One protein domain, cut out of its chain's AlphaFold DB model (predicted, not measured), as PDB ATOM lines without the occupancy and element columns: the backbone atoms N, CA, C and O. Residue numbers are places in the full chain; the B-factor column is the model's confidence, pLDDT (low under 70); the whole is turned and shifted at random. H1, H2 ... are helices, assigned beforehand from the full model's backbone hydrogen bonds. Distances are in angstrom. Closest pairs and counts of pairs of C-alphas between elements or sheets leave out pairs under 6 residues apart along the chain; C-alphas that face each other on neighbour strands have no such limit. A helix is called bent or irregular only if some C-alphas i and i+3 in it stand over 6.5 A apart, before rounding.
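AT A GLANCE: This is residues 87 to 184 of the 300 residues of an uncharacterized protein of Gonium pectorale (UniProt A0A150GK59). Crossed helices make a compact body: H1 lies in the middle, H3 and H5 pack on opposite sides of it, and H2 lies beyond H3. H4 packs on H1 and H5, and short H6 packs on H4. The 98 printed residues have six named helices, no named strand, class all helix, radius of gyration of the C-alphas 13.2 A, spans 36 by 26 by 26 A.

HOW THE PARTS SIT: Start at H1, residues 87 to 100; its closest C-alphas to H3, residues 119 to 129, are Val 91 and Val 123, 6.4 A. H2, residues 105 to 112, touches H3. H5, residues 152 to 164, touches H1 about perpendicular, 76 degrees. H4, residues 132 to 146, touches H6, residues 171 to 174. O i to N i+4 pairs are within hydrogen-bond range throughout H1, H2 and H3, 9 of 11 in H4, 8 of 9 in H5; H6 is too short.

IN THESE COORDINATES: Find C-alpha 87 at (143.255, 127.157, 131.709); H1 runs 19.7 A. H4 is irregular: C-alphas 141 and 144 are 7.1 A apart. H6 ends at (139.982, 122.524, 118.515).

THE WHOLE: The printed part has no cut; residues 147 to 153 have pLDDT under 70.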
ATOM      1  N   TYR A  87     141.823 127.308 131.966       89.12
ATOM      2  CA  TYR A  87     143.255 127.157 131.709       89.12
ATOM      3  C   TYR A  87     143.871 125.980 132.482       89.12
ATOM      4  O   TYR A  87     144.631 125.215 131.904       89.12
ATOM      5  N   ASN A  88     143.513 125.770 133.754       87.88
ATOM      6  CA  ASN A  88     143.995 124.613 134.516       87.88
ATOM      7  C   ASN A  88     143.483 123.285 133.926       87.88
ATOM      8  O   ASN A  88     144.215 122.298 133.941       87.88
ATOM      9  N   MET A  89     142.256 123.257 133.390       89.50
ATOM     10  CA  MET A  89     141.724 122.081 132.689       89.50
ATOM     11  C   MET A  89     142.482 121.809 131.386       89.50
ATOM     12  O   MET A  89     142.932 120.686 131.164       89.50
ATOM     13  N   PHE A  90     142.709 122.851 130.580       92.12
ATOM     14  CA  PHE A  90     143.538 122.765 129.379       92.12
ATOM     15  C   PHE A  90     144.969 122.308 129.692       92.12
ATOM     16  O   PHE A  90     145.523 121.502 128.954       92.12
ATOM     17  N   VAL A  91     145.564 122.769 130.798       90.50
ATOM     18  CA  VAL A  91     146.909 122.344 131.216       90.50
ATOM     19  C   VAL A  91     146.961 120.851 131.524       90.50
ATOM     20  O   VAL A  91     147.873 120.184 131.047       90.50
ATOM     21  N   VAL A  92     145.993 120.306 132.268       88.88
ATOM     22  CA  VAL A  92     145.942 118.856 132.535       88.88
ATOM     23  C   VAL A  92     145.777 118.068 131.233       88.88
ATOM     24  O   VAL A  92     146.530 117.124 131.004       88.88
ATOM     25  N   TRP A  93     144.871 118.503 130.350       92.12
ATOM     26  CA  TRP A  93     144.666 117.885 129.038       92.12
ATOM     27  C   TRP A  93     145.935 117.903 128.170       92.12
ATOM     28  O   TRP A  93     146.378 116.856 127.699       92.12
ATOM     29  N   PHE A  94     146.563 119.069 127.995       93.19
ATOM     30  CA  PHE A  94     147.753 119.223 127.155       93.19
ATOM     31  C   PHE A  94     148.942 118.440 127.720       93.19
ATOM     32  O   PHE A  94     149.735 117.907 126.953       93.19
ATOM     33  N   MET A  95     149.070 118.328 129.045       89.12
ATOM     34  CA  MET A  95     150.109 117.509 129.681       89.12
ATOM     35  C   MET A  95     149.905 116.009 129.423       89.12
ATOM     36  O   MET A  95     150.873 115.310 129.128       89.12
ATOM     37  N   GLU A  96     148.665 115.512 129.487       88.81
ATOM     38  CA  GLU A  96     148.340 114.114 129.157       88.81
ATOM     39  C   GLU A  96     148.533 113.828 127.654       88.81
ATOM     40  O   GLU A  96     149.135 112.814 127.279       88.81
ATOM     41  N   PHE A  97     148.132 114.768 126.789       91.44
ATOM     42  CA  PHE A  97     148.375 114.705 125.346       91.44
ATOM     43  C   PHE A  97     149.875 114.727 125.016       91.44
ATOM     44  O   PHE A  97     150.354 113.850 124.306       91.44
ATOM     45  N   ALA A  98     150.645 115.677 125.553       88.88
ATOM     46  CA  ALA A  98     152.077 115.823 125.286       88.88
ATOM     47  C   ALA A  98     152.935 114.708 125.911       88.88
ATOM     48  O   ALA A  98     154.046 114.465 125.440       88.88
ATOM     49  N   GLY A  99     152.431 114.012 126.935       86.62
ATOM     50  CA  GLY A  99     153.017 112.758 127.414       86.62
ATOM     51  C   GLY A  99     152.763 111.583 126.461       86.62
ATOM     52  O   GLY A  99     153.631 110.734 126.284       86.62
ATOM     53  N   SER A 100     151.599 111.551 125.809       89.75
ATOM     54  CA  SER A 100     151.192 110.458 124.912       89.75
ATOM     55  C   SER A 100     151.698 110.631 123.472       89.75
ATOM     56  O   SER A 100     152.056 109.652 122.820       89.75
ATOM     57  N   TYR A 101     151.763 111.874 122.989       91.19
ATOM     58  CA  TYR A 101     152.069 112.280 121.611       91.19
ATOM     59  C   TYR A 101     153.188 113.337 121.554       91.19
ATOM     60  O   TYR A 101     153.193 114.242 120.720       91.19
ATOM     61  N   GLY A 102     154.160 113.245 122.464       86.81
ATOM     62  CA  GLY A 102     155.244 114.212 122.656       86.81
ATOM     63  C   GLY A 102     156.221 114.407 121.490       86.81
ATOM     64  O   GLY A 102     157.124 115.239 121.630       86.81
ATOM     65  N   ARG A 103     156.044 113.675 120.377       88.06
ATOM     66  CA  ARG A 103     156.746 113.848 119.090       88.06
ATOM     67  C   ARG A 103     155.972 114.673 118.059       88.06
ATOM     68  O   ARG A 103     156.546 115.003 117.023       88.06
ATOM     69  N   HIS A 104     154.699 114.995 118.315       93.12
ATOM     70  CA  HIS A 104     153.864 115.791 117.411       93.12
ATOM     71  C   HIS A 104     154.627 117.055 116.965       93.12
ATOM     72  O   HIS A 104     155.173 117.734 117.839       93.12
ATOM     73  N   PRO A 105     154.676 117.416 115.665       91.00
ATOM     74  CA  PRO A 105     155.579 118.454 115.158       91.00
ATOM     75  C   PRO A 105     155.516 119.771 115.938       91.00
ATOM     76  O   PRO A 105     156.547 120.271 116.379       91.00
ATOM     77  N   ALA A 106     154.309 120.264 116.236       90.94
ATOM     78  CA  ALA A 106     154.106 121.479 117.032       90.94
ATOM     79  C   ALA A 106     154.612 121.391 118.492       90.94
ATOM     80  O   ALA A 106     154.890 122.418 119.097       90.94
ATOM     81  N   ILE A 107     154.742 120.192 119.072       90.44
ATOM     82  CA  ILE A 107     155.305 119.969 120.419       90.44
ATOM     83  C   ILE A 107     156.832 119.853 120.339       90.44
ATOM     84  O   ILE A 107     157.536 120.402 121.186       90.44
ATOM     85  N   THR A 108     157.354 119.183 119.311       89.06
ATOM     86  CA  THR A 108     158.797 119.066 119.049       89.06
ATOM     87  C   THR A 108     159.418 120.430 118.734       89.06
ATOM     88  O   THR A 108     160.426 120.799 119.333       89.06
ATOM     89  N   GLU A 109     158.775 121.228 117.880       90.44
ATOM     90  CA  GLU A 109     159.177 122.600 117.544       90.44
ATOM     91  C   GLU A 109     159.087 123.534 118.766       90.44
ATOM     92  O   GLU A 109     160.019 124.286 119.048       90.44
ATOM     93  N   LEU A 110     158.030 123.409 119.576       90.12
ATOM     94  CA  LEU A 110     157.875 124.139 120.838       90.12
ATOM     95  C   LEU A 110     158.986 123.813 121.853       90.12
ATOM     96  O   LEU A 110     159.499 124.735 122.489       90.12
ATOM     97  N   LYS A 111     159.374 122.536 121.994       87.38
ATOM     98  CA  LYS A 111     160.519 122.104 122.818       87.38
ATOM     99  C   LYS A 111     161.837 122.665 122.273       87.38
ATOM    100  O   LYS A 111     162.600 123.247 123.035       87.38
ATOM    101  N   ALA A 112     162.080 122.546 120.967       86.81
ATOM    102  CA  ALA A 112     163.300 123.037 120.319       86.81
ATOM    103  C   ALA A 112     163.465 124.563 120.441       86.81
ATOM    104  O   ALA A 112     164.566 125.047 120.688       86.81
ATOM    105  N   ALA A 113     162.366 125.318 120.350       86.94
ATOM    106  CA  ALA A 113     162.348 126.765 120.561       86.94
ATOM    107  C   ALA A 113     162.440 127.186 122.044       86.94
ATOM    108  O   ALA A 113     162.634 128.364 122.332       86.94
ATOM    109  N   ASN A 114     162.273 126.257 122.995       85.06
ATOM    110  CA  ASN A 114     162.269 126.529 124.437       85.06
ATOM    111  C   ASN A 114     163.013 125.419 125.224       85.06
ATOM    112  O   ASN A 114     162.419 124.806 126.113       85.06
ATOM    113  N   PRO A 115     164.303 125.141 124.945       79.06
ATOM    114  CA  PRO A 115     164.992 123.935 125.432       79.06
ATOM    115  C   PRO A 115     165.174 123.877 126.959       79.06
ATOM    116  O   PRO A 115     165.405 122.807 127.513       79.06
ATOM    117  N   THR A 116     165.052 125.011 127.653       78.44
ATOM    118  CA  THR A 116     165.115 125.121 129.122       78.44
ATOM    119  C   THR A 116     163.738 125.238 129.788       78.44
ATOM    120  O   THR A 116     163.649 125.343 131.013       78.44
ATOM    121  N   ALA A 117     162.643 125.238 129.021       75.38
ATOM    122  CA  ALA A 117     161.302 125.348 129.578       75.38
ATOM    123  C   ALA A 117     160.832 124.012 130.162       75.38
ATOM    124  O   ALA A 117     160.726 123.004 129.468       75.38
ATOM    125  N   ASN A 118     160.457 124.027 131.444       78.06
ATOM    126  CA  ASN A 118     159.712 122.921 132.035       78.06
ATOM    127  C   ASN A 118     158.341 122.747 131.343       78.06
ATOM    128  O   ASN A 118     157.819 123.668 130.709       78.06
ATOM    129  N   ASN A 119     157.725 121.574 131.505       75.31
ATOM    130  CA  ASN A 119     156.491 121.231 130.793       75.31
ATOM    131  C   ASN A 119     155.341 122.233 131.033       75.31
ATOM    132  O   ASN A 119     154.605 122.543 130.103       75.31
ATOM    133  N   MET A 120     155.231 122.815 132.236       77.00
ATOM    134  CA  MET A 120     154.233 123.851 132.553       77.00
ATOM    135  C   MET A 120     154.456 125.148 131.758       77.00
ATOM    136  O   MET A 120     153.497 125.762 131.280       77.00
ATOM    137  N   ASN A 121     155.716 125.553 131.580       81.69
ATOM    138  CA  ASN A 121     156.081 126.690 130.740       81.69
ATOM    139  C   ASN A 121     155.809 126.393 129.259       81.69
ATOM    140  O   ASN A 121     155.263 127.261 128.579       81.69
ATOM    141  N   LEU A 122     156.096 125.174 128.779       85.12
ATOM    142  CA  LEU A 122     155.742 124.751 127.416       85.12
ATOM    143  C   LEU A 122     154.231 124.900 127.168       85.12
ATOM    144  O   LEU A 122     153.849 125.534 126.184       85.12
ATOM    145  N   VAL A 123     153.365 124.446 128.088       89.88
ATOM    146  CA  VAL A 123     151.906 124.646 127.941       89.88
ATOM    147  C   VAL A 123     151.541 126.131 127.868       89.88
ATOM    148  O   VAL A 123     150.717 126.527 127.045       89.88
ATOM    149  N   SER A 124     152.171 126.980 128.688       88.31
ATOM    150  CA  SER A 124     151.914 128.426 128.672       88.31
ATOM    151  C   SER A 124     152.334 129.088 127.354       88.31
ATOM    152  O   SER A 124     151.641 129.986 126.872       88.31
ATOM    153  N   VAL A 125     153.441 128.650 126.743       88.69
ATOM    154  CA  VAL A 125     153.882 129.134 125.424       88.69
ATOM    155  C   VAL A 125     152.950 128.622 124.320       88.69
ATOM    156  O   VAL A 125     152.540 129.414 123.473       88.69
ATOM    157  N   PHE A 126     152.523 127.355 124.363       91.81
ATOM    158  CA  PHE A 126     151.540 126.821 123.414       91.81
ATOM    159  C   PHE A 126     150.201 127.570 123.496       91.81
ATOM    160  O   PHE A 126     149.701 128.057 122.485       91.81
ATOM    161  N   TYR A 127     149.662 127.774 124.703       90.62
ATOM    162  CA  TYR A 127     148.397 128.490 124.910       90.62
ATOM    163  C   TYR A 127     148.440 129.944 124.407       90.62
ATOM    164  O   TYR A 127     147.410 130.492 124.011       90.62
ATOM    165  N   LYS A 128     149.625 130.575 124.382       89.19
ATOM    166  CA  LYS A 128     149.847 131.892 123.759       89.19
ATOM    167  C   LYS A 128     149.899 131.819 122.228       89.19
ATOM    168  O   LYS A 128     149.348 132.710 121.589       89.19
ATOM    169  N   ARG A 129     150.501 130.768 121.652       89.75
ATOM    170  CA  ARG A 129     150.576 130.535 120.195       89.75
ATOM    171  C   ARG A 129     149.218 130.271 119.530       89.75
ATOM    172  O   ARG A 129     149.074 130.598 118.360       89.75
ATOM    173  N   MET A 130     148.242 129.707 120.249       92.38
ATOM    174  CA  MET A 130     146.883 129.482 119.718       92.38
ATOM    175  C   MET A 130     146.219 130.789 119.233       92.38
ATOM    176  O   MET A 130     146.537 131.878 119.730       92.38
ATOM    177  N   THR A 131     145.258 130.701 118.306       93.44
ATOM    178  CA  THR A 131     144.458 131.872 117.893       93.44
ATOM    179  C   THR A 131     143.517 132.334 119.016       93.44
ATOM    180  O   THR A 131     143.360 131.678 120.053       93.44
ATOM    181  N   ALA A 132     142.896 133.505 118.842       92.12
ATOM    182  CA  ALA A 132     141.831 133.944 119.741       92.12
ATOM    183  C   ALA A 132     140.621 132.996 119.674       92.12
ATOM    184  O   ALA A 132     140.130 132.594 120.727       92.12
ATOM    185  N   GLU A 133     140.209 132.566 118.473       92.69
ATOM    186  CA  GLU A 133     139.081 131.639 118.311       92.69
ATOM    187  C   GLU A 133     139.364 130.281 118.955       92.69
ATOM    188  O   GLU A 133     138.508 129.760 119.658       92.69
ATOM    189  N   GLN A 134     140.575 129.733 118.802       93.88
ATOM    190  CA  GLN A 134     140.956 128.470 119.447       93.88
ATOM    191  C   GLN A 134     140.881 128.559 120.978       93.88
ATOM    192  O   GLN A 134     140.374 127.644 121.628       93.88
ATOM    193  N   ARG A 135     141.352 129.666 121.576       93.38
ATOM    194  CA  ARG A 135     141.251 129.886 123.030       93.38
ATOM    195  C   ARG A 135     139.804 130.007 123.497       93.38
ATOM    196  O   ARG A 135     139.474 129.431 124.531       93.38
ATOM    197  N   GLU A 136     138.957 130.719 122.761       93.94
ATOM    198  CA  GLU A 136     137.543 130.870 123.115       93.94
ATOM    199  C   GLU A 136     136.754 129.567 122.893       93.94
ATOM    200  O   GLU A 136     135.998 129.173 123.774       93.94
ATOM    201  N   ALA A 137     137.018 128.807 121.826       93.19
ATOM    202  CA  ALA A 137     136.415 127.490 121.598       93.19
ATOM    203  C   ALA A 137     136.799 126.471 122.689       93.19
ATOM    204  O   ALA A 137     135.934 125.785 123.234       93.19
ATOM    205  N   VAL A 138     138.081 126.412 123.077       93.62
ATOM    206  CA  VAL A 138     138.547 125.612 124.229       93.62
ATOM    207  C   VAL A 138     137.901 126.090 125.532       93.62
ATOM    208  O   VAL A 138     137.549 125.271 126.385       93.62
ATOM    209  N   LYS A 139     137.720 127.405 125.699       92.25
ATOM    210  CA  LYS A 139     137.071 127.991 126.874       92.25
ATOM    211  C   LYS A 139     135.609 127.601 126.966       92.25
ATOM    212  O   LYS A 139     135.215 127.087 128.007       92.25
ATOM    213  N   ASP A 140     134.830 127.798 125.917       92.25
ATOM    214  CA  ASP A 140     133.390 127.540 125.940       92.25
ATOM    215  C   ASP A 140     133.089 126.037 126.002       92.25
ATOM    216  O   ASP A 140     132.138 125.632 126.671       92.25
ATOM    217  N   ARG A 141     133.978 125.196 125.452       91.19
ATOM    218  CA  ARG A 141     133.965 123.742 125.664       91.19
ATOM    219  C   ARG A 141     134.210 123.346 127.125       91.19
ATOM    220  O   ARG A 141     133.493 122.498 127.644       91.19
ATOM    221  N   LEU A 142     135.202 123.932 127.804       91.75
ATOM    222  CA  LEU A 142     135.600 123.518 129.162       91.75
ATOM    223  C   LEU A 142     134.866 124.251 130.300       91.75
ATOM    224  O   LEU A 142     134.807 123.740 131.421       91.75
ATOM    225  N   LEU A 143     134.289 125.427 130.044       90.56
ATOM    226  CA  LEU A 143     133.631 126.269 131.049       90.56
ATOM    227  C   LEU A 143     132.464 125.582 131.797       90.56
ATOM    228  O   LEU A 143     132.405 125.756 133.020       90.56
ATOM    229  N   PRO A 144     131.587 124.772 131.160       89.38
ATOM    230  CA  PRO A 144     130.539 124.029 131.870       89.38
ATOM    231  C   PRO A 144     131.107 123.073 132.930       89.38
ATOM    232  O   PRO A 144     130.580 122.967 134.037       89.38
ATOM    233  N   TYR A 145     132.230 122.425 132.615       87.31
ATOM    234  CA  TYR A 145     132.875 121.414 133.452       87.31
ATOM    235  C   TYR A 145     133.748 122.035 134.560       87.31
ATOM    236  O   TYR A 145     133.818 121.511 135.678       87.31
ATOM    237  N   ALA A 146     134.351 123.200 134.296       81.19
ATOM    238  CA  ALA A 146     135.151 123.957 135.262       81.19
ATOM    239  C   ALA A 146     134.359 124.344 136.528       81.19
ATOM    240  O   ALA A 146     134.923 124.418 137.622       81.19
ATOM    241  N   GLY A 147     133.041 124.545 136.406       67.88
ATOM    242  CA  GLY A 147     132.161 124.897 137.524       67.88
ATOM    243  C   GLY A 147     132.071 123.842 138.636       67.88
ATOM    244  O   GLY A 147     131.806 124.213 139.781       67.88
ATOM    245  N   ALA A 148     132.323 122.567 138.317       65.81
ATOM    246  CA  ALA A 148     132.209 121.430 139.235       65.81
ATOM    247  C   ALA A 148     133.553 120.958 139.835       65.81
ATOM    248  O   ALA A 148     133.565 120.111 140.725       65.81
ATOM    249  N   CYS A 149     134.690 121.489 139.370       66.38
ATOM    250  CA  CYS A 149     136.016 120.987 139.739       66.38
ATOM    251  C   CYS A 149     136.627 121.739 140.937       66.38
ATOM    252  O   CYS A 149     137.011 122.907 140.818       66.38
ATOM    253  N   SER A 150     136.785 121.053 142.074       64.69
ATOM    254  CA  SER A 150     137.510 121.556 143.257       64.69
ATOM    255  C   SER A 150     138.945 121.034 143.394       64.69
ATOM    256  O   SER A 150     139.737 121.648 144.105       64.69
ATOM    257  N   GLU A 151     139.287 119.920 142.739       63.97
ATOM    258  CA  GLU A 151     140.540 119.178 142.945       63.97
ATOM    259  C   GLU A 151     141.137 118.661 141.630       63.97
ATOM    260  O   GLU A 151     140.421 118.396 140.664       63.97
ATOM    261  N   THR A 152     142.459 118.473 141.591       60.56
ATOM    262  CA  THR A 152     143.204 118.102 140.373       60.56
ATOM    263  C   THR A 152     142.797 116.738 139.797       60.56
ATOM    264  O   THR A 152     142.794 116.575 138.581       60.56
ATOM    265  N   GLY A 153     142.392 115.777 140.636       65.75
ATOM    266  CA  GLY A 153     141.860 114.490 140.167       65.75
ATOM    267  C   GLY A 153     140.521 114.635 139.432       65.75
ATOM    268  O   GLY A 153     140.321 114.037 138.375       65.75
ATOM    269  N   ALA A 154     139.640 115.509 139.931       73.69
ATOM    270  CA  ALA A 154     138.367 115.815 139.280       73.69
ATOM    271  C   ALA A 154     138.561 116.520 137.926       73.69
ATOM    272  O   ALA A 154     137.780 116.285 137.010       73.69
ATOM    273  N   VAL A 155     139.628 117.317 137.761       80.38
ATOM    274  CA  VAL A 155     139.956 117.964 136.476       80.38
ATOM    275  C   VAL A 155     140.175 116.943 135.362       80.38
ATOM    276  O   VAL A 155     139.596 117.099 134.292       80.38
ATOM    277  N   GLY A 156     140.970 115.894 135.598       82.06
ATOM    278  CA  GLY A 156     141.229 114.862 134.584       82.06
ATOM    279  C   GLY A 156     139.956 114.113 134.175       82.06
ATOM    280  O   GLY A 156     139.710 113.902 132.988       82.06
ATOM    281  N   ALA A 157     139.096 113.788 135.146       84.81
ATOM    282  CA  ALA A 157     137.791 113.181 134.881       84.81
ATOM    283  C   ALA A 157     136.852 114.125 134.105       84.81
ATOM    284  O   ALA A 157     136.176 113.697 133.172       84.81
ATOM    285  N   ALA A 158     136.838 115.415 134.444       86.62
ATOM    286  CA  ALA A 158     136.008 116.424 133.794       86.62
ATOM    287  C   ALA A 158     136.476 116.764 132.365       86.62
ATOM    288  O   ALA A 158     135.643 116.969 131.486       86.62
ATOM    289  N   VAL A 159     137.789 116.751 132.106       89.56
ATOM    290  CA  VAL A 159     138.362 116.801 130.749       89.56
ATOM    291  C   VAL A 159     137.918 115.583 129.939       89.56
ATOM    292  O   VAL A 159     137.394 115.744 128.842       89.56
ATOM    293  N   LYS A 160     138.056 114.366 130.479       89.88
ATOM    294  CA  LYS A 160     137.665 113.138 129.765       89.88
ATOM    295  C   LYS A 160     136.163 113.074 129.501       89.88
ATOM    296  O   LYS A 160     135.758 112.672 128.417       89.88
ATOM    297  N   ARG A 161     135.344 113.581 130.427       89.88
ATOM    298  CA  ARG A 161     133.914 113.793 130.192       89.88
ATOM    299  C   ARG A 161     133.650 114.815 129.079       89.88
ATOM    300  O   ARG A 161     132.828 114.544 128.219       89.88
ATOM    301  N   SER A 162     134.366 115.941 129.044       91.31
ATOM    302  CA  SER A 162     134.286 116.909 127.937       91.31
ATOM    303  C   SER A 162     134.638 116.289 126.578       91.31
ATOM    304  O   SER A 162     134.038 116.671 125.577       91.31
ATOM    305  N   GLU A 163     135.578 115.342 126.509       90.94
ATOM    306  CA  GLU A 163     135.868 114.612 125.262       90.94
ATOM    307  C   GLU A 163     134.727 113.643 124.893       90.94
ATOM    308  O   GLU A 163     134.318 113.604 123.736       90.94
ATOM    309  N   MET A 164     134.172 112.909 125.869       91.94
ATOM    310  CA  MET A 164     133.062 111.962 125.654       91.94
ATOM    311  C   MET A 164     131.738 112.636 125.273       91.94
ATOM    312  O   MET A 164     131.031 112.131 124.408       91.94
ATOM    313  N   ASP A 165     131.400 113.761 125.905       92.88
ATOM    314  CA  ASP A 165     130.119 114.454 125.716       92.88
ATOM    315  C   ASP A 165     130.021 115.148 124.330       92.88
ATOM    316  O   ASP A 165     128.930 115.555 123.937       92.88
ATOM    317  N   HIS A 166     131.128 115.290 123.573       91.25
ATOM    318  CA  HIS A 166     131.117 115.773 122.176       91.25
ATOM    319  C   HIS A 166     132.263 115.126 121.349       91.25
ATOM    320  O   HIS A 166     133.311 115.756 121.134       91.25
ATOM    321  N   PRO A 167     132.099 113.873 120.873       89.12
ATOM    322  CA  PRO A 167     133.173 113.081 120.258       89.12
ATOM    323  C   PRO A 167     133.589 113.559 118.857       89.12
ATOM    324  O   PRO A 167     134.680 113.234 118.390       89.12
ATOM    325  N   ASP A 168     132.757 114.360 118.185       90.44
ATOM    326  CA  ASP A 168     133.050 114.909 116.856       90.44
ATOM    327  C   ASP A 168     134.024 116.091 116.901       90.44
ATOM    328  O   ASP A 168     134.764 116.327 115.941       90.44
ATOM    329  N   THR A 169     134.063 116.818 118.022       90.56
ATOM    330  CA  THR A 169     134.875 118.032 118.228       90.56
ATOM    331  C   THR A 169     135.757 117.951 119.486       90.56
ATOM    332  O   THR A 169     135.714 118.855 120.318       90.56
ATOM    333  N   PRO A 170     136.559 116.887 119.675       91.12
ATOM    334  CA  PRO A 170     137.443 116.756 120.831       91.12
ATOM    335  C   PRO A 170     138.484 117.882 120.857       91.12
ATOM    336  O   PRO A 170     138.829 118.455 119.816       91.12
ATOM    337  N   LEU A 171     139.028 118.175 122.039       92.88
ATOM    338  CA  LEU A 171     139.980 119.267 122.276       92.88
ATOM    339  C   LEU A 171     141.163 119.248 121.299       92.88
ATOM    340  O   LEU A 171     141.605 120.308 120.860       92.88
ATOM    341  N   TRP A 172     141.624 118.061 120.891       93.69
ATOM    342  CA  TRP A 172     142.716 117.918 119.927       93.69
ATOM    343  C   TRP A 172     142.397 118.497 118.538       93.69
ATOM    344  O   TRP A 172     143.289 119.072 117.911       93.69
ATOM    345  N   LYS A 173     141.134 118.438 118.080       94.00
ATOM    346  CA  LYS A 173     140.694 119.126 116.852       94.00
ATOM    347  C   LYS A 173     140.648 120.637 117.061       94.00
ATOM    348  O   LYS A 173     141.132 121.376 116.210       94.00
ATOM    349  N   LEU A 174     140.124 121.093 118.205       92.44
ATOM    350  CA  LEU A 174     139.982 122.524 118.515       92.44
ATOM    351  C   LEU A 174     141.329 123.269 118.532       92.44
ATOM    352  O   LEU A 174     141.368 124.454 118.206       92.44
ATOM    353  N   VAL A 175     142.432 122.591 118.873       92.88
ATOM    354  CA  VAL A 175     143.780 123.196 118.929       92.88
ATOM    355  C   VAL A 175     144.757 122.717 117.847       92.88
ATOM    356  O   VAL A 175     145.918 123.120 117.868       92.88
ATOM    357  N   GLY A 176     144.314 121.887 116.897       90.88
ATOM    358  CA  GLY A 176     145.145 121.425 115.775       90.88
ATOM    359  C   GLY A 176     146.299 120.490 116.165       90.88
ATOM    360  O   GLY A 176     147.389 120.597 115.605       90.88
ATOM    361  N   LEU A 177     146.083 119.594 117.134       92.44
ATOM    362  CA  LEU A 177     147.072 118.610 117.597       92.44
ATOM    363  C   LEU A 177     146.605 117.181 117.278       92.44
ATOM    364  O   LEU A 177     146.110 116.476 118.150       92.44
ATOM    365  N   GLU A 178     146.709 116.745 116.026       92.31
ATOM    366  CA  GLU A 178     146.117 115.472 115.589       92.31
ATOM    367  C   GLU A 178     146.844 114.236 116.192       92.31
ATOM    368  O   GLU A 178     148.059 114.093 116.017       92.31
ATOM    369  N   PRO A 179     146.146 113.324 116.906       91.00
ATOM    370  CA  PRO A 179     146.755 112.210 117.643       91.00
ATOM    371  C   PRO A 179     147.128 111.022 116.738       91.00
ATOM    372  O   PRO A 179     146.503 109.960 116.785       91.00
ATOM    373  N   LYS A 180     148.167 111.180 115.911       91.94
ATOM    374  CA  LYS A 180     148.612 110.138 114.965       91.94
ATOM    375  C   LYS A 180     149.555 109.098 115.595       91.94
ATOM    376  O   LYS A 180     150.328 109.457 116.492       91.94
ATOM    377  N   PRO A 181     149.540 107.824 115.146       90.38
ATOM    378  CA  PRO A 181     150.406 106.770 115.683       90.38
ATOM    379  C   PRO A 181     151.904 107.095 115.629       90.38
ATOM    380  O   PRO A 181     152.617 106.818 116.589       90.38
ATOM    381  N   GLU A 182     152.379 107.736 114.562       89.50
ATOM    382  CA  GLU A 182     153.779 108.131 114.369       89.50
ATOM    383  C   GLU A 182     154.254 109.220 115.349       89.50
ATOM    384  O   GLU A 182     155.447 109.328 115.638       89.50
ATOM    385  N   TYR A 183     153.328 109.997 115.921       91.62
ATOM    386  CA  TYR A 183     153.630 110.992 116.955       91.62
ATOM    387  C   TYR A 183     153.588 110.409 118.372       91.62
ATOM    388  O   TYR A 183     153.987 111.086 119.329       91.62
ATOM    389  N   LYS A 184     153.105 109.169 118.525       90.81
ATOM    390  CA  LYS A 184     152.997 108.494 119.817       90.81
ATOM    391  C   LYS A 184     154.383 108.337 120.439       90.81
ATOM    392  O   LYS A 184     155.355 107.971 119.782       90.81
TER     393      LYS A 184